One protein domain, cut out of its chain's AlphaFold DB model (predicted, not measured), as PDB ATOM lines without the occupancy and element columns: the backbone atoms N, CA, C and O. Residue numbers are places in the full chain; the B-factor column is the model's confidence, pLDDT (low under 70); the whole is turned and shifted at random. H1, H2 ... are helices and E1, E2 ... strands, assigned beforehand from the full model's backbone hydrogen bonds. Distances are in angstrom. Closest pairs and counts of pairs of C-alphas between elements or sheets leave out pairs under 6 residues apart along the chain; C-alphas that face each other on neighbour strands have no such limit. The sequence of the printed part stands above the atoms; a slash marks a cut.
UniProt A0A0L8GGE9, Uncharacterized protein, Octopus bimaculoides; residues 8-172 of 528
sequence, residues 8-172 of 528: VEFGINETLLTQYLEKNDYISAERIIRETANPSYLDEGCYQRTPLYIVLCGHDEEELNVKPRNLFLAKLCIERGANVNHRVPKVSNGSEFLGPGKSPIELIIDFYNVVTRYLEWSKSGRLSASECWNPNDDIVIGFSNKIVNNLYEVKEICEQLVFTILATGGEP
ATOM      1  N   VAL A   8     257.640 232.278 354.768       54.19
ATOM      2  CA  VAL A   8     256.468 231.401 354.711       54.19
ATOM      3  C   VAL A   8     255.328 232.121 355.416       54.19
ATOM      4  O   VAL A   8     255.415 232.402 356.611       54.19
ATOM      5  N   GLU A   9     254.273 232.439 354.681       58.19
ATOM      6  CA  GLU A   9     253.002 232.830 355.293       58.19
ATOM      7  C   GLU A   9     252.114 231.577 355.381       58.19
ATOM      8  O   GLU A   9     252.488 230.535 354.867       58.19
ATOM      9  N   PHE A  10     250.964 231.605 356.051       58.12
ATOM     10  CA  PHE A  10     249.953 230.552 355.881       58.12
ATOM     11  C   PHE A  10     248.670 231.206 355.384       58.12
ATOM     12  O   PHE A  10     248.235 232.235 355.895       58.12
ATOM     13  N   GLY A  11     248.069 230.614 354.362       59.22
ATOM     14  CA  GLY A  11     246.849 231.066 353.727       59.22
ATOM     15  C   GLY A  11     245.705 230.386 354.444       59.22
ATOM     16  O   GLY A  11     245.606 229.160 354.471       59.22
ATOM     17  N   ILE A  12     244.900 231.204 355.108       62.78
ATOM     18  CA  ILE A  12     243.860 230.736 356.024       62.78
ATOM     19  C   ILE A  12     242.542 230.511 355.266       62.78
ATOM     20  O   ILE A  12     241.723 229.695 355.679       62.78
ATOM     21  N   ASN A  13     242.349 231.207 354.140       71.69
ATOM     22  CA  ASN A  13     241.083 231.257 353.420       71.69
ATOM     23  C   ASN A  13     241.173 230.535 352.075       71.69
ATOM     24  O   ASN A  13     242.030 230.833 351.243       71.69
ATOM     25  N   GLU A  14     240.225 229.638 351.827       78.25
ATOM     26  CA  GLU A  14     239.918 229.208 350.469       78.25
ATOM     27  C   GLU A  14     239.222 230.361 349.728       78.25
ATOM     28  O   GLU A  14     238.255 230.939 350.234       78.25
ATOM     29  N   THR A  15     239.709 230.723 348.540       87.88
ATOM     30  CA  THR A  15     239.123 231.804 347.739       87.88
ATOM     31  C   THR A  15     238.284 231.240 346.595       87.88
ATOM     32  O   THR A  15     238.486 230.115 346.131       87.88
ATOM     33  N   LEU A  16     237.340 232.034 346.076       89.69
ATOM     34  CA  LEU A  16     236.590 231.638 344.876       89.69
ATOM     35  C   LEU A  16     237.535 231.397 343.691       89.69
ATOM     36  O   LEU A  16     237.284 230.519 342.873       89.69
ATOM     37  N   LEU A  17     238.636 232.153 343.615       92.12
ATOM     38  CA  LEU A  17     239.635 231.986 342.568       92.12
ATOM     39  C   LEU A  17     240.316 230.617 342.666       92.12
ATOM     40  O   LEU A  17     240.337 229.894 341.672       92.12
ATOM     41  N   THR A  18     240.809 230.230 343.846       89.94
ATOM     42  CA  THR A  18     241.454 228.920 344.035       89.94
ATOM     43  C   THR A  18     240.477 227.773 343.774       89.94
ATOM     44  O   THR A  18     240.835 226.821 343.089       89.94
ATOM     45  N   GLN A  19     239.209 227.903 344.187       89.56
ATOM     46  CA  GLN A  19     238.163 226.915 343.880       89.56
ATOM     47  C   GLN A  19     237.918 226.740 342.376       89.56
ATOM     48  O   GLN A  19     237.739 225.614 341.907       89.56
ATOM     49  N   TYR A  20     237.863 227.836 341.611       93.38
ATOM     50  CA  TYR A  20     237.674 227.757 340.161       93.38
ATOM     51  C   TYR A  20     238.890 227.153 339.461       93.38
ATOM     52  O   TYR A  20     238.711 226.339 338.554       93.38
ATOM     53  N   LEU A  21     240.103 227.496 339.901       92.62
ATOM     54  CA  LEU A  21     241.335 226.924 339.361       92.62
ATOM     55  C   LEU A  21     241.406 225.410 339.604       92.62
ATOM     56  O   LEU A  21     241.609 224.664 338.650       92.62
ATOM     57  N   GLU A  22     241.127 224.938 340.822       89.69
ATOM     58  CA  GLU A  22     241.126 223.499 341.141       89.69
ATOM     59  C   GLU A  22     240.045 222.716 340.377       89.69
ATOM     60  O   GLU A  22     240.239 221.557 339.987       89.69
ATOM     61  N   LYS A  23     238.905 223.353 340.083       90.69
ATOM     62  CA  LYS A  23     237.819 222.780 339.266       90.69
ATOM     63  C   LYS A  23     238.042 222.909 337.754       90.69
ATOM     64  O   LYS A  23     237.184 222.464 336.994       90.69
ATOM     65  N   ASN A  24     239.167 223.477 337.311       91.00
ATOM     66  CA  ASN A  24     239.485 223.771 335.908       91.00
ATOM     67  C   ASN A  24     238.497 224.743 335.214       91.00
ATOM     68  O   ASN A  24     238.389 224.748 333.986       91.00
ATOM     69  N   ASP A  25     237.776 225.587 335.965       94.19
ATOM     70  CA  ASP A  25     236.930 226.658 335.410       94.19
ATOM     71  C   ASP A  25     237.770 227.913 335.123       94.19
ATOM     72  O   ASP A  25     237.713 228.938 335.814       94.19
ATOM     73  N   TYR A  26     238.593 227.815 334.079       94.75
ATOM     74  CA  TYR A  26     239.550 228.860 333.715       94.75
ATOM     75  C   TYR A  26     238.889 230.155 333.232       94.75
ATOM     76  O   TYR A  26     239.494 231.216 333.356       94.75
ATOM     77  N   ILE A  27     237.654 230.102 332.720       94.75
ATOM     78  CA  ILE A  27     236.928 231.291 332.244       94.75
ATOM     79  C   ILE A  27     236.521 232.158 333.438       94.75
ATOM     80  O   ILE A  27     236.759 233.370 333.445       94.75
ATOM     81  N   SER A  28     235.933 231.539 334.466       95.50
ATOM     82  CA  SER A  28     235.576 232.240 335.700       95.50
ATOM     83  C   SER A  28     236.820 232.751 336.428       95.50
ATOM     84  O   SER A  28     236.823 233.898 336.881       95.50
ATOM     85  N   ALA A  29     237.886 231.942 336.487       95.31
ATOM     86  CA  ALA A  29     239.158 232.337 337.085       95.31
ATOM     87  C   ALA A  29     239.793 233.539 336.362       95.31
ATOM     88  O   ALA A  29     240.164 234.514 337.014       95.31
ATOM     89  N   GLU A  30     239.848 233.522 335.023       96.19
ATOM     90  CA  GLU A  30     240.370 234.635 334.220       96.19
ATOM     91  C   GLU A  30     239.614 235.933 334.514       96.19
ATOM     92  O   GLU A  30     240.236 236.974 334.740       96.19
ATOM     93  N   ARG A  31     238.275 235.882 334.541       95.94
ATOM     94  CA  ARG A  31     237.449 237.055 334.847       95.94
ATOM     95  C   ARG A  31     237.794 237.631 336.218       95.94
ATOM     96  O   ARG A  31     237.996 238.837 336.318       95.94
ATOM     97  N   ILE A  32     237.910 236.781 337.240       94.44
ATOM     98  CA  ILE A  32     238.260 237.225 338.594       94.44
ATOM     99  C   ILE A  32     239.633 237.886 338.593       94.44
ATOM    100  O   ILE A  32     239.723 239.030 339.015       94.44
ATOM    101  N   ILE A  33     240.668 237.243 338.040       95.19
ATOM    102  CA  ILE A  33     242.022 237.821 337.976       95.19
ATOM    103  C   ILE A  33     241.999 239.183 337.261       95.19
ATOM    104  O   ILE A  33     242.677 240.126 337.677       95.19
ATOM    105  N   ARG A  34     241.186 239.324 336.201       95.06
ATOM    106  CA  ARG A  34     241.038 240.587 335.465       95.06
ATOM    107  C   ARG A  34     240.315 241.682 336.245       95.06
ATOM    108  O   ARG A  34     240.624 242.855 336.022       95.06
ATOM    109  N   GLU A  35     239.378 241.325 337.107       93.25
ATOM    110  CA  GLU A  35     238.578 242.250 337.917       93.25
ATOM    111  C   GLU A  35     239.212 242.535 339.292       93.25
ATOM    112  O   GLU A  35     238.818 243.494 339.958       93.25
ATOM    113  N   THR A  36     240.221 241.758 339.702       89.88
ATOM    114  CA  THR A  36     240.949 241.948 340.961       89.88
ATOM    115  C   THR A  36     241.596 243.333 341.021       89.88
ATOM    116  O   THR A  36     242.509 243.645 340.257       89.88
ATOM    117  N   ALA A  37     241.137 244.156 341.967       86.12
ATOM    118  CA  ALA A  37     241.699 245.480 342.242       86.12
ATOM    119  C   ALA A  37     242.833 245.454 343.284       86.12
ATOM    120  O   ALA A  37     243.685 246.340 343.274       86.12
ATOM    121  N   ASN A  38     242.840 244.462 344.183       88.44
ATOM    122  CA  ASN A  38     243.860 244.299 345.219       88.44
ATOM    123  C   ASN A  38     244.737 243.066 344.921       88.44
ATOM    124  O   ASN A  38     244.220 241.949 345.017       88.44
ATOM    125  N   PRO A  39     246.034 243.242 344.605       87.44
ATOM    126  CA  PRO A  39     246.935 242.138 344.272       87.44
ATOM    127  C   PRO A  39     247.062 241.068 345.358       87.44
ATOM    128  O   PRO A  39     247.210 239.903 345.014       87.44
ATOM    129  N   SER A  40     246.899 241.414 346.644       85.94
ATOM    130  CA  SER A  40     247.046 240.445 347.744       85.94
ATOM    131  C   SER A  40     246.059 239.276 347.663       85.94
ATOM    132  O   SER A  40     246.335 238.197 348.169       85.94
ATOM    133  N   TYR A  41     244.912 239.460 346.997       87.69
ATOM    134  CA  TYR A  41     243.947 238.382 346.770       87.69
ATOM    135  C   TYR A  41     244.503 237.277 345.853       87.69
ATOM    136  O   TYR A  41     244.048 236.138 345.912       87.69
ATOM    137  N   LEU A  42     245.488 237.596 345.005       89.62
ATOM    138  CA  LEU A  42     246.178 236.625 344.150       89.62
ATOM    139  C   LEU A  42     247.205 235.781 344.915       89.62
ATOM    140  O   LEU A  42     247.696 234.799 344.363       89.62
ATOM    141  N   ASP A  43     247.488 236.144 346.167       87.75
ATOM    142  CA  ASP A  43     248.422 235.453 347.056       87.75
ATOM    143  C   ASP A  43     247.684 234.658 348.157       87.75
ATOM    144  O   ASP A  43     248.314 234.010 348.989       87.75
ATOM    145  N   GLU A  44     246.342 234.662 348.161       84.88
ATOM    146  CA  GLU A  44     245.514 233.922 349.123       84.88
ATOM    147  C   GLU A  44     245.056 232.550 348.586       84.88
ATOM    148  O   GLU A  44     244.564 232.427 347.462       84.88
ATOM    149  N   GLY A  45     245.149 231.512 349.427       76.94
ATOM    150  CA  GLY A  45     244.639 230.163 349.151       76.94
ATOM    151  C   GLY A  45     244.701 229.238 350.373       76.94
ATOM    152  O   GLY A  45     245.524 229.445 351.264       76.94
ATOM    153  N   CYS A  46     243.840 228.213 350.424       69.50
ATOM    154  CA  CYS A  46     243.782 227.244 351.530       69.50
ATOM    155  C   CYS A  46     245.097 226.455 351.631       69.50
ATOM    156  O   CYS A  46     245.594 225.985 350.606       69.50
ATOM    157  N   TYR A  47     245.692 226.389 352.833       65.94
ATOM    158  CA  TYR A  47     247.047 225.852 353.071       65.94
ATOM    159  C   TYR A  47     248.093 226.371 352.058       65.94
ATOM    160  O   TYR A  47     249.110 225.733 351.804       65.94
ATOM    161  N   GLN A  48     247.829 227.560 351.501       65.19
ATOM    162  CA  GLN A  48     248.587 228.260 350.464       65.19
ATOM    163  C   GLN A  48     248.758 227.567 349.122       65.19
ATOM    164  O   GLN A  48     249.745 227.822 348.443       65.19
ATOM    165  N   ARG A  49     247.768 226.828 348.622       79.00
ATOM    166  CA  ARG A  49     247.665 226.641 347.164       79.00
ATOM    167  C   ARG A  49     247.320 227.974 346.489       79.00
ATOM    168  O   ARG A  49     246.170 228.236 346.149       79.00
ATOM    169  N   THR A  50     248.306 228.862 346.368       87.75
ATOM    170  CA  THR A  50     248.114 230.189 345.782       87.75
ATOM    171  C   THR A  50     247.730 230.055 344.310       87.75
ATOM    172  O   THR A  50     248.164 229.111 343.641       87.75
ATOM    173  N   PRO A  51     246.942 230.995 343.764       91.88
ATOM    174  CA  PRO A  51     246.593 231.017 342.350       91.88
ATOM    175  C   PRO A  51     247.781 230.779 341.413       91.88
ATOM    176  O   PRO A  51     247.654 229.995 340.475       91.88
ATOM    177  N   LEU A  52     248.937 231.401 341.684       92.88
ATOM    178  CA  LEU A  52     250.149 231.226 340.880       92.88
ATOM    179  C   LEU A  52     250.761 229.822 341.024       92.88
ATOM    180  O   LEU A  52     251.214 229.262 340.031       92.88
ATOM    181  N   TYR A  53     250.737 229.224 342.218       91.56
ATOM    182  CA  TYR A  53     251.182 227.844 342.419       91.56
ATOM    183  C   TYR A  53     250.300 226.846 341.663       91.56
ATOM    184  O   TYR A  53     250.823 226.029 340.909       91.56
ATOM    185  N   ILE A  54     248.970 226.946 341.807       91.69
ATOM    186  CA  ILE A  54     248.006 226.005 341.205       91.69
ATOM    187  C   ILE A  54     248.183 225.935 339.685       91.69
ATOM    188  O   ILE A  54     248.221 224.853 339.104       91.69
ATOM    189  N   VAL A  55     248.322 227.089 339.025       95.00
ATOM    190  CA  VAL A  55     248.456 227.133 337.559       95.00
ATOM    191  C   VAL A  55     249.822 226.654 337.057       95.00
ATOM    192  O   VAL A  55     249.949 226.372 335.865       95.00
ATOM    193  N   LEU A  56     250.831 226.559 337.932       94.75
ATOM    194  CA  LEU A  56     252.196 226.154 337.587       94.75
ATOM    195  C   LEU A  56     252.526 224.711 337.977       94.75
ATOM    196  O   LEU A  56     253.284 224.078 337.247       94.75
ATOM    197  N   CYS A  57     252.010 224.187 339.094       90.50
ATOM    198  CA  CYS A  57     252.495 222.943 339.702       90.50
ATOM    199  C   CYS A  57     252.136 221.678 338.904       90.50
ATOM    200  O   CYS A  57     252.919 220.725 338.891       90.50
ATOM    201  N   GLY A  58     251.027 221.703 338.158       90.38
ATOM    202  CA  GLY A  58     250.604 220.618 337.264       90.38
ATOM    203  C   GLY A  58     249.958 219.422 337.970       90.38
ATOM    204  O   GLY A  58     249.877 218.341 337.398       90.38
ATOM    205  N   HIS A  59     249.501 219.585 339.211       88.50
ATOM    206  CA  HIS A  59     248.818 218.538 339.972       88.50
ATOM    207  C   HIS A  59     247.732 219.126 340.877       88.50
ATOM    208  O   HIS A  59     247.739 220.324 341.176       88.50
ATOM    209  N   ASP A  60     246.800 218.287 341.314       85.06
ATOM    210  CA  ASP A  60     245.753 218.662 342.265       85.06
ATOM    211  C   ASP A  60     246.273 218.812 343.707       85.06
ATOM    212  O   ASP A  60     247.478 218.725 343.975       85.06
ATOM    213  N   GLU A  61     245.362 219.122 344.632       78.81
ATOM    214  CA  GLU A  61     245.659 219.340 346.053       78.81
ATOM    215  C   GLU A  61     246.304 218.123 346.729       78.81
ATOM    216  O   GLU A  61     247.220 218.295 347.527       78.81
ATOM    217  N   GLU A  62     245.881 216.912 346.363       76.31
ATOM    218  CA  GLU A  62     246.381 215.655 346.937       76.31
ATOM    219  C   GLU A  62     247.661 215.142 346.245       76.31
ATOM    220  O   GLU A  62     248.210 214.120 346.647       76.31
ATOM    221  N   GLU A  63     248.137 215.837 345.202       78.25
ATOM    222  CA  GLU A  63     249.244 215.416 344.325       78.25
ATOM    223  C   GLU A  63     249.015 214.045 343.651       78.25
ATOM    224  O   GLU A  63     249.962 213.377 343.233       78.25
ATOM    225  N   LEU A  64     247.753 213.619 343.524       82.56
ATOM    226  CA  LEU A  64     247.373 212.314 342.976       82.56
ATOM    227  C   LEU A  64     247.051 212.378 341.486       82.56
ATOM    228  O   LEU A  64     247.289 211.409 340.763       82.56
ATOM    229  N   ASN A  65     246.496 213.501 341.021       85.94
ATOM    230  CA  ASN A  65     246.075 213.658 339.635       85.94
ATOM    231  C   ASN A  65     246.842 214.787 338.952       85.94
ATOM    232  O   ASN A  65     246.960 215.893 339.482       85.94
ATOM    233  N   VAL A  66     247.288 214.529 337.721       86.94
ATOM    234  CA  VAL A  66     247.897 215.553 336.867       86.94
ATOM    235  C   VAL A  66     246.831 216.569 336.450       86.94
ATOM    236  O   VAL A  66     245.719 216.214 336.044       86.94
ATOM    237  N   LYS A  67     247.168 217.854 336.562       90.44
ATOM    238  CA  LYS A  67     246.317 218.992 336.196       90.44
ATOM    239  C   LYS A  67     246.991 219.813 335.096       90.44
ATOM    240  O   LYS A  67     248.216 219.900 335.083       90.44
ATOM    241  N   PRO A  68     246.224 220.459 334.199       92.62
ATOM    242  CA  PRO A  68     246.821 221.289 333.162       92.62
ATOM    243  C   PRO A  68     247.618 222.463 333.742       92.62
ATOM    244  O   PRO A  68     247.105 223.215 334.573       92.62
ATOM    245  N   ARG A  69     248.834 222.683 333.240       95.50
ATOM    246  CA  ARG A  69     249.625 223.883 333.543       95.50
ATOM    247  C   ARG A  69     249.113 225.043 332.704       95.50
ATOM    248  O   ARG A  69     249.212 225.021 331.474       95.50
ATOM    249  N   ASN A  70     248.558 226.067 333.345       96.50
ATOM    250  CA  ASN A  70     247.972 227.213 332.656       96.50
ATOM    251  C   ASN A  70     248.919 228.416 332.661       96.50
ATOM    252  O   ASN A  70     248.781 229.347 333.456       96.50
ATOM    253  N   LEU A  71     249.882 228.403 331.736       97.00
ATOM    254  CA  LEU A  71     250.927 229.424 331.640       97.00
ATOM    255  C   LEU A  71     250.363 230.790 331.212       97.00
ATOM    256  O   LEU A  71     250.923 231.827 331.567       97.00
ATOM    257  N   PHE A  72     249.224 230.813 330.511       97.25
ATOM    258  CA  PHE A  72     248.483 232.049 330.239       97.25
ATOM    259  C   PHE A  72     247.966 232.706 331.521       97.25
ATOM    260  O   PHE A  72     248.216 233.892 331.743       97.25
ATOM    261  N   LEU A  73     247.283 231.946 332.383       97.25
ATOM    262  CA  LEU A  73     246.813 232.468 333.666       97.25
ATOM    263  C   LEU A  73     247.976 232.794 334.606       97.25
ATOM    264  O   LEU A  73     247.900 233.802 335.299       97.25
ATOM    265  N   ALA A  74     249.069 232.023 334.581       97.38
ATOM    266  CA  ALA A  74     250.279 232.335 335.342       97.38
ATOM    267  C   ALA A  74     250.823 233.725 334.986       97.38
ATOM    268  O   ALA A  74     250.997 234.570 335.864       97.38
ATOM    269  N   LYS A  75     251.010 233.994 333.687       97.25
ATOM    270  CA  LYS A  75     251.433 235.309 333.191       97.25
ATOM    271  C   LYS A  75     250.465 236.411 333.618       97.25
ATOM    272  O   LYS A  75     250.903 237.451 334.098       97.25
ATOM    273  N   LEU A  76     249.159 236.174 333.484       96.50
ATOM    274  CA  LEU A  76     248.144 237.148 333.875       96.50
ATOM    275  C   LEU A  76     248.195 237.455 335.381       96.50
ATOM    276  O   LEU A  76     248.125 238.620 335.753       96.50
ATOM    277  N   CYS A  77     248.353 236.450 336.247       95.94
ATOM    278  CA  CYS A  77     248.517 236.654 337.689       95.94
ATOM    279  C   CYS A  77     249.734 237.538 337.999       95.94
ATOM    280  O   CYS A  77     249.616 238.489 338.770       95.94
ATOM    281  N   ILE A  78     250.875 237.274 337.352       96.06
ATOM    282  CA  ILE A  78     252.109 238.059 337.519       96.06
ATOM    283  C   ILE A  78     251.893 239.513 337.074       96.06
ATOM    284  O   ILE A  78     252.193 240.444 337.816       96.06
ATOM    285  N   GLU A  79     251.288 239.729 335.901       94.44
ATOM    286  CA  GLU A  79     250.960 241.069 335.387       94.44
ATOM    287  C   GLU A  79     249.985 241.839 336.291       94.44
ATOM    288  O   GLU A  79     249.953 243.071 336.269       94.44
ATOM    289  N   ARG A  80     249.176 241.128 337.086       95.38
ATOM    290  CA  ARG A  80     248.259 241.711 338.076       95.38
ATOM    291  C   ARG A  80     248.859 241.857 339.474       95.38
ATOM    292  O   ARG A  80     248.153 242.302 340.376       95.38
ATOM    293  N   GLY A  81     250.151 241.575 339.632       93.25
ATOM    294  CA  GLY A  81     250.899 241.840 340.857       93.25
ATOM    295  C   GLY A  81     250.866 240.712 341.883       93.25
ATOM    296  O   GLY A  81     251.071 240.996 343.059       93.25
ATOM    297  N   ALA A  82     250.610 239.467 341.465       93.25
ATOM    298  CA  ALA A  82     250.841 238.309 342.326       93.25
ATOM    299  C   ALA A  82     252.308 238.265 342.789       93.25
ATOM    300  O   ALA A  82     253.225 238.578 342.021       93.25
ATOM    301  N   ASN A  83     252.543 237.857 344.031       91.19
ATOM    302  CA  ASN A  83     253.872 237.757 344.607       91.19
ATOM    303  C   ASN A  83     254.639 236.567 344.014       91.19
ATOM    304  O   ASN A  83     254.423 235.403 344.352       91.19
ATOM    305  N   VAL A  84     255.599 236.878 343.149       92.94
ATOM    306  CA  VAL A  84     256.401 235.890 342.415       92.94
ATOM    307  C   VAL A  84     257.446 235.152 343.259       92.94
ATOM    308  O   VAL A  84     257.995 234.154 342.796       92.94
ATOM    309  N   ASN A  85     257.703 235.606 344.488       90.31
ATOM    310  CA  ASN A  85     258.632 234.969 345.429       90.31
ATOM    311  C   ASN A  85     257.906 234.136 346.494       90.31
ATOM    312  O   ASN A  85     258.554 233.504 347.330       90.31
ATOM    313  N   HIS A  86     256.569 234.136 346.486       86.06
ATOM    314  CA  HIS A  86     255.778 233.418 347.474       86.06
ATOM    315  C   HIS A  86     255.984 231.908 347.342       86.06
ATOM    316  O   HIS A  86     255.866 231.351 346.252       86.06
ATOM    317  N   ARG A  87     256.282 231.236 348.456       84.69
ATOM    318  CA  ARG A  87     256.505 229.790 348.489       84.69
ATOM    319  C   ARG A  87     255.351 229.103 349.195       84.69
ATOM    320  O   ARG A  87     254.931 229.555 350.254       84.69
ATOM    321  N   VAL A  88     254.890 228.003 348.615       78.38
ATOM    322  CA  VAL A  88     253.831 227.183 349.205       78.38
ATOM    323  C   VAL A  88     254.467 226.129 350.107       78.38
ATOM    324  O   VAL A  88     255.180 225.276 349.578       78.38
ATOM    325  N   PRO A  89     254.234 226.156 351.434       76.88
ATOM    326  CA  PRO A  89     254.822 225.201 352.358       76.88
ATOM    327  C   PRO A  89     254.471 223.757 352.009       76.88
ATOM    328  O   PRO A  89     253.326 223.424 351.710       76.88
ATOM    329  N   LYS A  90     255.461 222.873 352.126       75.56
ATOM    330  CA  LYS A  90     255.241 221.433 352.035       75.56
ATOM    331  C   LYS A  90     254.712 220.933 353.374       75.56
ATOM    332  O   LYS A  90     255.335 221.176 354.411       75.56
ATOM    333  N   VAL A  91     253.589 220.219 353.354       71.38
ATOM    334  CA  VAL A  91     252.947 219.674 354.558       71.38
ATOM    335  C   VAL A  91     252.761 218.159 354.478       71.38
ATOM    336  O   VAL A  91     252.465 217.625 353.415       71.38
ATOM    337  N   SER A  92     252.917 217.459 355.604       67.50
ATOM    338  CA  SER A  92     252.549 216.041 355.735       67.50
ATOM    339  C   SER A  92     251.072 215.933 356.103       67.50
ATOM    340  O   SER A  92     250.677 216.424 357.167       67.50
ATOM    341  N   ASN A  93     250.255 215.333 355.229       63.41
ATOM    342  CA  ASN A  93     248.810 215.123 355.419       63.41
ATOM    343  C   ASN A  93     248.040 216.380 355.892       63.41
ATOM    344  O   ASN A  93     247.080 216.277 356.652       63.41
ATOM    345  N   GLY A  94     248.485 217.576 355.481       61.22
ATOM    346  CA  GLY A  94     247.870 218.856 355.856       61.22
ATOM    347  C   GLY A  94     248.139 219.334 357.290       61.22
ATOM    348  O   GLY A  94     247.643 220.390 357.671       61.22
ATOM    349  N   SER A  95     248.914 218.592 358.089       62.62
ATOM    350  CA  SER A  95     249.044 218.830 359.537       62.62
ATOM    351  C   SER A  95     250.447 219.200 360.026       62.62
ATOM    352  O   SER A  95     250.558 219.888 361.039       62.62
ATOM    353  N   GLU A  96     251.517 218.789 359.339       72.12
ATOM    354  CA  GLU A  96     252.896 219.061 359.784       72.12
ATOM    355  C   GLU A  96     253.677 219.839 358.728       72.12
ATOM    356  O   GLU A  96     253.777 219.390 357.589       72.12
ATOM    357  N   PHE A  97     254.254 220.982 359.107       73.31
ATOM    358  CA  PHE A  97     255.170 221.736 358.250       73.31
ATOM    359  C   PHE A  97     256.465 220.940 358.043       73.31
ATOM    360  O   PHE A  97     257.214 220.717 358.994       73.31
ATOM    361  N   LEU A  98     256.724 220.531 356.802       76.19
ATOM    362  CA  LEU A  98     257.945 219.826 356.407       76.19
ATOM    363  C   LEU A  98     259.021 220.796 355.914       76.19
ATOM    364  O   LEU A  98     260.202 220.589 356.175       76.19
ATOM    365  N   GLY A  99     258.613 221.876 355.247       77.06
ATOM    366  CA  GLY A  99     259.531 222.869 354.712       77.06
ATOM    367  C   GLY A  99     258.828 223.929 353.865       77.06
ATOM    368  O   GLY A  99     257.607 223.894 353.701       77.06
ATOM    369  N   PRO A 100     259.574 224.908 353.333       76.75
ATOM    370  CA  PRO A 100     259.011 226.063 352.642       76.75
ATOM    371  C   PRO A 100     258.357 225.722 351.293       76.75
ATOM    372  O   PRO A 100     257.652 226.568 350.759       76.75
ATOM    373  N   GLY A 101     258.586 224.518 350.752       82.44
ATOM    374  CA  GLY A 101     258.139 224.088 349.423       82.44
ATOM    375  C   GLY A 101     258.676 224.967 348.290       82.44
ATOM    376  O   GLY A 101     259.629 225.721 348.489       82.44
ATOM    377  N   LYS A 102     258.134 224.831 347.074       86.94
ATOM    378  CA  LYS A 102     258.721 225.426 345.858       86.94
ATOM    379  C   LYS A 102     258.195 226.834 345.575       86.94
ATOM    380  O   LYS A 102     257.017 227.129 345.764       86.94
ATOM    381  N   SER A 103     259.085 227.684 345.080       90.00
ATOM    382  CA  SER A 103     258.775 229.000 344.524       90.00
ATOM    383  C   SER A 103     258.285 228.883 343.070       90.00
ATOM    384  O   SER A 103     258.594 227.895 342.394       90.00
ATOM    385  N   PRO A 104     257.580 229.898 342.537       93.38
ATOM    386  CA  PRO A 104     257.154 229.934 341.141       93.38
ATOM    387  C   PRO A 104     258.296 229.720 340.142       93.38
ATOM    388  O   PRO A 104     258.128 228.980 339.174       93.38
ATOM    389  N   ILE A 105     259.472 230.314 340.386       95.25
ATOM    390  CA  ILE A 105     260.626 230.159 339.491       95.25
ATOM    391  C   ILE A 105     261.180 228.726 339.510       95.25
ATOM    392  O   ILE A 105     261.480 228.181 338.451       95.25
ATOM    393  N   GLU A 106     261.248 228.077 340.678       93.31
ATOM    394  CA  GLU A 106     261.674 226.674 340.787       93.31
ATOM    395  C   GLU A 106     260.682 225.728 340.101       93.31
ATOM    396  O   GLU A 106     261.112 224.816 339.401       93.31
ATOM    397  N   LEU A 107     259.367 225.962 340.233       93.44
ATOM    398  CA  LEU A 107     258.345 225.167 339.537       93.44
ATOM    399  C   LEU A 107     258.520 225.221 338.018       93.44
ATOM    400  O   LEU A 107     258.441 224.190 337.347       93.44
ATOM    401  N   ILE A 108     258.776 226.413 337.473       96.38
ATOM    402  CA  ILE A 108     258.965 226.586 336.031       96.38
ATOM    403  C   ILE A 108     260.288 225.969 335.578       96.38
ATOM    404  O   ILE A 108     260.317 225.335 334.529       96.38
ATOM    405  N   ILE A 109     261.368 226.101 336.353       95.19
ATOM    406  CA  ILE A 109     262.667 225.495 336.023       95.19
ATOM    407  C   ILE A 109     262.596 223.969 336.060       95.19
ATOM    408  O   ILE A 109     263.120 223.310 335.162       95.19
ATOM    409  N   ASP A 110     261.922 223.391 337.053       90.75
ATOM    410  CA  ASP A 110     261.704 221.948 337.114       90.75
ATOM    411  C   ASP A 110     260.909 221.465 335.902       90.75
ATOM    412  O   ASP A 110     261.310 220.501 335.246       90.75
ATOM    413  N   PHE A 111     259.830 222.169 335.549       92.88
ATOM    414  CA  PHE A 111     259.053 221.846 334.359       92.88
ATOM    415  C   PHE A 111     259.880 221.999 333.072       92.88
ATOM    416  O   PHE A 111     259.909 221.092 332.243       92.88
ATOM    417  N   TYR A 112     260.643 223.084 332.938       94.12
ATOM    418  CA  TYR A 112     261.561 223.315 331.823       94.12
ATOM    419  C   TYR A 112     262.592 222.191 331.677       94.12
ATOM    420  O   TYR A 112     262.872 221.754 330.562       94.12
ATOM    421  N   ASN A 113     263.129 221.671 332.784       88.88
ATOM    422  CA  ASN A 113     264.058 220.539 332.763       88.88
ATOM    423  C   ASN A 113     263.384 219.254 332.261       88.88
ATOM    424  O   ASN A 113     263.994 218.514 331.493       88.88
ATOM    425  N   VAL A 114     262.127 218.996 332.640       86.56
ATOM    426  CA  VAL A 114     261.350 217.843 332.143       86.56
ATOM    427  C   VAL A 114     261.062 217.972 330.641       86.56
ATOM    428  O   VAL A 114     261.191 216.998 329.896       86.56
ATOM    429  N   VAL A 115     260.737 219.181 330.181       89.12
ATOM    430  CA  VAL A 115     260.485 219.507 328.769       89.12
ATOM    431  C   VAL A 115     261.771 219.362 327.941       89.12
ATOM    432  O   VAL A 115     261.800 218.649 326.942       89.12
ATOM    433  N   THR A 116     262.879 219.973 328.363       87.31
ATOM    434  CA  THR A 116     264.150 219.951 327.613       87.31
ATOM    435  C   THR A 116     264.857 218.599 327.644       87.31
ATOM    436  O   THR A 116     265.535 218.252 326.675       87.31
ATOM    437  N   ARG A 117     264.634 217.773 328.674       82.19
ATOM    438  CA  ARG A 117     265.122 216.382 328.720       82.19
ATOM    439  C   ARG A 117     264.706 215.578 327.492       82.19
ATOM    440  O   ARG A 117     265.512 214.825 326.950       82.19
ATOM    441  N   TYR A 118     263.474 215.760 327.017       72.31
ATOM    442  CA  TYR A 118     262.986 215.070 325.823       72.31
ATOM    443  C   TYR A 118     263.736 215.495 324.550       72.31
ATOM    444  O   TYR A 118     263.969 214.655 323.679       72.31
ATOM    445  N   LEU A 119     264.173 216.760 324.437       69.31
ATOM    446  CA  LEU A 119     265.000 217.200 323.302       69.31
ATOM    447  C   LEU A 119     266.303 216.407 323.250       69.31
ATOM    448  O   LEU A 119     266.654 215.891 322.191       69.31
ATOM    449  N   GLU A 120     266.981 216.254 324.384       67.88
ATOM    450  CA  GLU A 120     268.225 215.480 324.460       67.88
ATOM    451  C   GLU A 120     268.003 213.973 324.294       67.88
ATOM    452  O   GLU A 120     268.787 213.297 323.616       67.88
ATOM    453  N   TRP A 121     266.896 213.434 324.813       66.19
ATOM    454  CA  TRP A 121     266.506 212.050 324.540       66.19
ATOM    455  C   TRP A 121     266.302 211.804 323.043       66.19
ATOM    456  O   TRP A 121     266.874 210.862 322.501       66.19
ATOM    457  N   SER A 122     265.552 212.670 322.356       61.69
ATOM    458  CA  SER A 122     265.252 212.509 320.927       61.69
ATOM    459  C   SER A 122     266.508 212.511 320.047       61.69
ATOM    460  O   SER A 122     266.530 211.867 318.999       61.69
ATOM    461  N   LYS A 123     267.572 213.195 320.489       66.31
ATOM    462  CA  LYS A 123     268.871 213.233 319.807       66.31
ATOM    463  C   LYS A 123     269.733 212.001 320.091       66.31
ATOM    464  O   LYS A 123     270.452 211.561 319.199       66.31
ATOM    465  N   SER A 124     269.712 211.479 321.322       62.34
ATOM    466  CA  SER A 124     270.695 210.491 321.800       62.34
ATOM    467  C   SER A 124     270.151 209.070 321.993       62.34
ATOM    468  O   SER A 124     270.929 208.119 321.943       62.34
ATOM    469  N   GLY A 125     268.846 208.904 322.233       59.06
ATOM    470  CA  GLY A 125     268.188 207.622 322.516       59.06
ATOM    471  C   GLY A 125     268.624 206.930 323.817       59.06
ATOM    472  O   GLY A 125     268.268 205.774 324.022       59.06
ATOM    473  N   ARG A 126     269.409 207.595 324.680       54.56
ATOM    474  CA  ARG A 126     270.047 206.992 325.871       54.56
ATOM    475  C   ARG A 126     269.232 207.074 327.166       54.56
ATOM    476  O   ARG A 126     269.562 206.373 328.114       54.56
ATOM    477  N   LEU A 127     268.211 207.928 327.224       58.28
ATOM    478  CA  LEU A 127     267.357 208.098 328.414       58.28
ATOM    479  C   LEU A 127     266.093 207.225 328.315       58.28
ATOM    480  O   LEU A 127     265.727 206.767 327.231       58.28
ATOM    481  N   SER A 128     265.408 206.989 329.436       59.00
ATOM    482  CA  SER A 128     264.108 206.311 329.410       59.00
ATOM    483  C   SER A 128     263.025 207.240 328.856       59.00
ATOM    484  O   SER A 128     262.871 208.377 329.304       59.00
ATOM    485  N   ALA A 129     262.213 206.736 327.922       59.41
ATOM    486  CA  ALA A 129     261.055 207.465 327.401       59.41
ATOM    487  C   ALA A 129     260.007 207.775 328.490       59.41
ATOM    488  O   ALA A 129     259.255 208.735 328.349       59.41
ATOM    489  N   SER A 130     259.973 206.998 329.584       59.06
ATOM    490  CA  SER A 130     259.019 207.178 330.691       59.06
ATOM    491  C   SER A 130     259.275 208.420 331.551       59.06
ATOM    492  O   SER A 130     258.421 208.782 332.349       59.06
ATOM    493  N   GLU A 131     260.441 209.058 331.423       60.66
ATOM    494  CA  GLU A 131     260.850 210.215 332.238       60.66
ATOM    495  C   GLU A 131     260.794 211.546 331.471       60.66
ATOM    496  O   GLU A 131     261.249 212.581 331.970       60.66
ATOM    497  N   CYS A 132     260.289 211.509 330.239       72.25
ATOM    498  CA  CYS A 132     260.157 212.662 329.363       72.25
ATOM    499  C   CYS A 132     258.757 213.273 329.448       72.25
ATOM    500  O   CYS A 132     257.778 212.570 329.692       72.25
ATOM    501  N   TRP A 133     258.647 214.578 329.179       85.62
ATOM    502  CA  TRP A 133     257.343 215.233 329.079       85.62
ATOM    503  C   TRP A 133     256.467 214.584 327.993       85.62
ATOM    504  O   TRP A 133     256.883 214.473 326.837       85.62
ATOM    505  N   ASN A 134     255.240 214.205 328.362       85.19
ATOM    506  CA  ASN A 134     254.214 213.731 327.441       85.19
ATOM    507  C   ASN A 134     253.050 214.740 327.410       85.19
ATOM    508  O   ASN A 134     252.349 214.867 328.417       85.19
ATOM    509  N   PRO A 135     252.783 215.412 326.273       85.19
ATOM    510  CA  PRO A 135     251.701 216.395 326.168       85.19
ATOM    511  C   PRO A 135     250.298 215.812 326.387       85.19
ATOM    512  O   PRO A 135     249.355 216.567 326.616       85.19
ATOM    513  N   ASN A 136     250.135 214.487 326.290       85.31
ATOM    514  CA  ASN A 136     248.855 213.835 326.567       85.31
ATOM    515  C   ASN A 136     248.598 213.656 328.069       85.31
ATOM    516  O   ASN A 136     247.436 213.612 328.467       85.31
ATOM    517  N   ASP A 137     249.661 213.565 328.874       85.81
ATOM    518  CA  ASP A 137     249.568 213.321 330.314       85.81
ATOM    519  C   ASP A 137     249.684 214.638 331.105       85.81
ATOM    520  O   ASP A 137     248.899 214.864 332.019       85.81
ATOM    521  N   ASP A 138     250.599 215.539 330.717       87.75
ATOM    522  CA  ASP A 138     250.824 216.852 331.347       87.75
ATOM    523  C   ASP A 138     250.484 217.987 330.360       87.75
ATOM    524  O   ASP A 138     251.336 218.497 329.624       87.75
ATOM    525  N   ILE A 139     249.191 218.329 330.300       93.12
ATOM    526  CA  ILE A 139     248.621 219.308 329.361       93.12
ATOM    527  C   ILE A 139     249.121 220.720 329.684       93.12
ATOM    528  O   ILE A 139     248.976 221.201 330.806       93.12
ATOM    529  N   VAL A 140     249.588 221.450 328.667       95.81
ATOM    530  CA  VAL A 140     250.022 222.849 328.802       95.81
ATOM    531  C   VAL A 140     249.090 223.781 328.038       95.81
ATOM    532  O   VAL A 140     248.855 223.603 326.843       95.81
ATOM    533  N   ILE A 141     248.590 224.818 328.707       96.19
ATOM    534  CA  ILE A 141     247.881 225.937 328.077       96.19
ATOM    535  C   ILE A 141     248.877 227.091 327.922       96.19
ATOM    536  O   ILE A 141     249.306 227.696 328.906       96.19
ATOM    537  N   GLY A 142     249.260 227.383 326.679       94.81
ATOM    538  CA  GLY A 142     250.232 228.427 326.352       94.81
ATOM    539  C   GLY A 142     249.644 229.838 326.370       94.81
ATOM    540  O   GLY A 142     248.439 230.026 326.533       94.81
ATOM    541  N   PHE A 143     250.482 230.852 326.130       94.69
ATOM    542  CA  PHE A 143     250.097 232.272 326.213       94.69
ATOM    543  C   PHE A 143     248.971 232.708 325.264       94.69
ATOM    544  O   PHE A 143     248.325 233.720 325.520       94.69
ATOM    545  N   SER A 144     248.685 231.958 324.196       92.69
ATOM    546  CA  SER A 144     247.523 232.213 323.333       92.69
ATOM    547  C   SER A 144     246.199 231.674 323.899       92.69
ATOM    548  O   SER A 144     245.211 231.638 323.166       92.69
ATOM    549  N   ASN A 145     246.189 231.189 325.147       92.69
ATOM    550  CA  ASN A 145     245.068 230.500 325.793       92.69
ATOM    551  C   ASN A 145     244.578 229.271 324.994       92.69
ATOM    552  O   ASN A 145     243.383 229.018 324.845       92.69
ATOM    553  N   LYS A 146     245.526 228.532 324.406       94.69
ATOM    554  CA  LYS A 146     245.290 227.286 323.660       94.69
ATOM    555  C   LYS A 146     246.218 226.201 324.183       94.69
ATOM    556  O   LYS A 146     247.285 226.511 324.709       94.69
ATOM    557  N   ILE A 147     245.811 224.945 324.011       94.94
ATOM    558  CA  ILE A 147     246.656 223.795 324.338       94.94
ATOM    559  C   ILE A 147     247.871 223.794 323.405       94.94
ATOM    560  O   ILE A 147     247.712 223.882 322.184       94.94
ATOM    561  N   VAL A 148     249.060 223.695 323.990       94.69
ATOM    562  CA  VAL A 148     250.340 223.639 323.285       94.69
ATOM    563  C   VAL A 148     250.955 222.264 323.499       94.69
ATOM    564  O   VAL A 148     251.286 221.885 324.616       94.69
ATOM    565  N   ASN A 149     251.150 221.546 322.395       90.88
ATOM    566  CA  ASN A 149     251.797 220.231 322.391       90.88
ATOM    567  C   ASN A 149     253.201 220.281 321.768       90.88
ATOM    568  O   ASN A 149     253.919 219.284 321.782       90.88
ATOM    569  N   ASN A 150     253.586 221.417 321.172       90.06
ATOM    570  CA  ASN A 150     254.903 221.590 320.579       90.06
ATOM    571  C   ASN A 150     255.914 221.929 321.669       90.06
ATOM    572  O   ASN A 150     255.824 222.960 322.329       90.06
ATOM    573  N   LEU A 151     256.908 221.068 321.815       89.00
ATOM    574  CA  LEU A 151     257.882 221.173 322.879       89.00
ATOM    575  C   LEU A 151     258.786 222.417 322.781       89.00
ATOM    576  O   LEU A 151     259.132 222.991 323.810       89.00
ATOM    577  N   TYR A 152     259.125 222.877 321.570       90.81
ATOM    578  CA  TYR A 152     259.887 224.120 321.382       90.81
ATOM    579  C   TYR A 152     259.075 225.343 321.811       90.81
ATOM    580  O   TYR A 152     259.610 226.246 322.444       90.81
ATOM    581  N   GLU A 153     257.770 225.339 321.531       94.56
ATOM    582  CA  GLU A 153     256.871 226.411 321.957       94.56
ATOM    583  C   GLU A 153     256.718 226.426 323.487       94.56
ATOM    584  O   GLU A 153     256.829 227.482 324.102       94.56
ATOM    585  N   VAL A 154     256.549 225.262 324.132       94.44
ATOM    586  CA  VAL A 154     256.510 225.173 325.608       94.44
ATOM    587  C   VAL A 154     257.817 225.669 326.229       94.44
ATOM    588  O   VAL A 154     257.779 226.429 327.199       94.44
ATOM    589  N   LYS A 155     258.966 225.280 325.661       94.62
ATOM    590  CA  LYS A 155     260.293 225.745 326.083       94.62
ATOM    591  C   LYS A 155     260.382 227.278 326.044       94.62
ATOM    592  O   LYS A 155     260.706 227.885 327.063       94.62
ATOM    593  N   GLU A 156     260.051 227.896 324.908       96.25
ATOM    594  CA  GLU A 156     260.078 229.357 324.746       96.25
ATOM    595  C   GLU A 156     259.124 230.066 325.719       96.25
ATOM    596  O   GLU A 156     259.469 231.100 326.292       96.25
ATOM    597  N   ILE A 157     257.931 229.506 325.953       97.06
ATOM    598  CA  ILE A 157     256.970 230.057 326.919       97.06
ATOM    599  C   ILE A 157     257.550 230.022 328.338       97.06
ATOM    600  O   ILE A 157     257.400 230.998 329.074       97.06
ATOM    601  N   CYS A 158     258.231 228.940 328.729       96.94
ATOM    602  CA  CYS A 158     258.878 228.844 330.040       96.94
ATOM    603  C   CYS A 158     259.984 229.897 330.202       96.94
ATOM    604  O   CYS A 158     260.018 230.583 331.221       96.94
ATOM    605  N   GLU A 159     260.844 230.075 329.196       97.62
ATOM    606  CA  GLU A 159     261.898 231.104 329.197       97.62
ATOM    607  C   GLU A 159     261.309 232.515 329.321       97.62
ATOM    608  O   GLU A 159     261.739 233.303 330.164       97.62
ATOM    609  N   GLN A 160     260.261 232.819 328.551       97.81
ATOM    610  CA  GLN A 160     259.561 234.103 328.633       97.81
ATOM    611  C   GLN A 160     258.882 234.317 329.991       97.81
ATOM    612  O   GLN A 160     258.847 235.442 330.497       97.81
ATOM    613  N   LEU A 161     258.327 233.261 330.591       97.81
ATOM    614  CA  LEU A 161     257.674 233.347 331.892       97.81
ATOM    615  C   LEU A 161     258.692 233.587 333.014       97.81
ATOM    616  O   LEU A 161     258.462 234.458 333.850       97.81
ATOM    617  N   VAL A 162     259.837 232.896 332.989       97.94
ATOM    618  CA  VAL A 162     260.953 233.146 333.919       97.94
ATOM    619  C   VAL A 162     261.486 234.566 333.751       97.94
ATOM    620  O   VAL A 162     261.630 235.275 334.744       97.94
ATOM    621  N   PHE A 163     261.690 235.028 332.513       97.81
ATOM    622  CA  PHE A 163     262.073 236.418 332.247       97.81
ATOM    623  C   PHE A 163     261.068 237.410 332.849       97.81
ATOM    624  O   PHE A 163     261.463 238.384 333.485       97.81
ATOM    625  N   THR A 164     259.767 237.144 332.696       97.50
ATOM    626  CA  THR A 164     258.706 237.999 333.253       97.50
ATOM    627  C   THR A 164     258.765 238.030 334.780       97.50
ATOM    628  O   THR A 164     258.730 239.113 335.352       97.50
ATOM    629  N   ILE A 165     258.920 236.872 335.433       97.00
ATOM    630  CA  ILE A 165     259.061 236.772 336.894       97.00
ATOM    631  C   ILE A 165     260.244 237.605 337.387       97.00
ATOM    632  O   ILE A 165     260.090 238.406 338.308       97.00
ATOM    633  N   LEU A 166     261.410 237.449 336.758       97.50
ATOM    634  CA  LEU A 166     262.626 238.177 337.122       97.50
ATOM    635  C   LEU A 166     262.447 239.690 336.920       97.50
ATOM    636  O   LEU A 166     262.777 240.477 337.809       97.50
ATOM    637  N   ALA A 167     261.828 240.103 335.810       96.38
ATOM    638  CA  ALA A 167     261.537 241.508 335.521       96.38
ATOM    639  C   ALA A 167     260.557 242.148 336.524       96.38
ATOM    640  O   ALA A 167     260.603 243.361 336.736       96.38
ATOM    641  N   THR A 168     259.689 241.356 337.163       94.81
ATOM    642  CA  THR A 168     258.738 241.814 338.190       94.81
ATOM    643  C   THR A 168     259.258 241.676 339.628       94.81
ATOM    644  O   THR A 168     258.470 241.776 340.564       94.81
ATOM    645  N   GLY A 169     260.565 241.472 339.831       94.00
ATOM    646  CA  GLY A 169     261.175 241.371 341.166       94.00
ATOM    647  C   GLY A 169     261.326 239.945 341.700       94.00
ATOM    648  O   GLY A 169     261.523 239.757 342.902       94.00
ATOM    649  N   GLY A 170     261.237 238.943 340.824       94.62
ATOM    650  CA  GLY A 170     261.574 237.562 341.143       94.62
ATOM    651  C   GLY A 170     263.030 237.431 341.574       94.62
ATOM    652  O   GLY A 170     263.926 237.971 340.928       94.62
ATOM    653  N   GLU A 171     263.277 236.713 342.664       95.00
ATOM    654  CA  GLU A 171     264.618 236.508 343.197       95.00
ATOM    655  C   GLU A 171     265.327 235.351 342.441       95.00
ATOM    656  O   GLU A 171     264.950 234.186 342.576       95.00
ATOM    657  N   PRO A 172     266.395 235.609 341.658       95.62
ATOM    658  CA  PRO A 172     267.103 234.563 340.897       95.62
ATOM    659  C   PRO A 172     267.919 233.616 341.795       95.62
ATOM    660  O   PRO A 172     268.288 232.515 341.388       95.62
TER     661      PRO A 172
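What this domain is: This is residues 8 to 172 of the 528 residues of an uncharacterized protein of Octopus bimaculoides (UniProt A0A0L8GGE9). Three helical hairpins stand side by side, H1 with H2, H4 with H5 and H6 with H7, and their helices make two rows, H1, H4, H6 and H2, H5, H7. A small strand hairpin, E1 and E2, lies farthest from the middle of the domain, and the short H3 comes between the first two helical hairpins in the chain. The printed part has 165 residues, with seven named helices and two named strands in the order H1 H2 H3 H4 H5 E1 E2 H6 H7; the sheet is E1 - E2, antiparallel, and the class is mostly helix. The whole is compact, with a radius of gyration of the C-alphas of 15.7 A and spans of 48 by 36 by 31 A.

Where its parts are: Look first for the sheet: E1 is residues 90 to 92 and E2 residues 96 to 99. Next, find C-alpha 104 at (257.154, 229.934, 341.141); from there H6 runs 30.6 A to residue 124. H7, residues 151 to 167, runs 24.2 A and ends at C-alpha 167, (261.537, 241.508, 335.521). Earlier, H4 is residues 51 to 57 and H5 residues 71 to 79. H1, residues 16 to 22, begins at C-alpha 16, (236.590, 231.638, 344.876); H2 is residues 26 to 35, 14.1 A long, and H3 residues 39 to 43.

How they stand to each other: In the hairpin E1 and E2, at 147 degrees, look for N 90 and O 99, 2.9 A apart, within hydrogen-bond range. H6 and H7, a helical hairpin, touch at Ile 105 and Val 162, their closest C-alphas, 6.3 A, at a shallow tilt of 29 degrees, opposite ways. H4, the hub, touches H6 at residues 104 to 108 alone; the closest C-alphas are Cys 57 and Leu 107, 6.3 A. In the hairpin H4 and H5 the C-alphas of Leu 52 and Ala 74 come closest, 5.6 A, at a tilt of 38 degrees, only just steep. H5 touches H7, closest C-alphas Lys 75 and Leu 161, 6.7 A, while H5 and H6 are apart. H1 touches H4, closest C-alphas Thr 18 and Pro 51, 5.8 A, and forms a hairpin with H2, closest C-alphas Leu 17 and Ala 29, 5.5 A. H2 and H5 only just touch, with 3 pairs of C-alphas within 8 A, the closest Ile 33 and Cys 77, 6.6 A. H3 and H4 touch only at the corner, closest C-alphas Leu 42 and Pro 51, 5.9 A. Each O i to N i+4 pair is within hydrogen-bond range in H1, H2, H4, H5 and H7; H6 has 15 of 17, and H3 has 0 of 1 but 2 of 2 O i to N i+3 pairs.

The domain as a whole: The two C-alphas farthest apart are those of Ala 37 and Arg 126, 50.5 A, and the printed part has no cut. The links H4 to H5 and H6 to H7 are long, and their residues 69 to 70 and 140 to 141 pair in parallel. The mean pLDDT of the printed part is 85.8; look for values under 70 at residues 8 to 12, 46 to 48, 92 to 95 and 119 to 131.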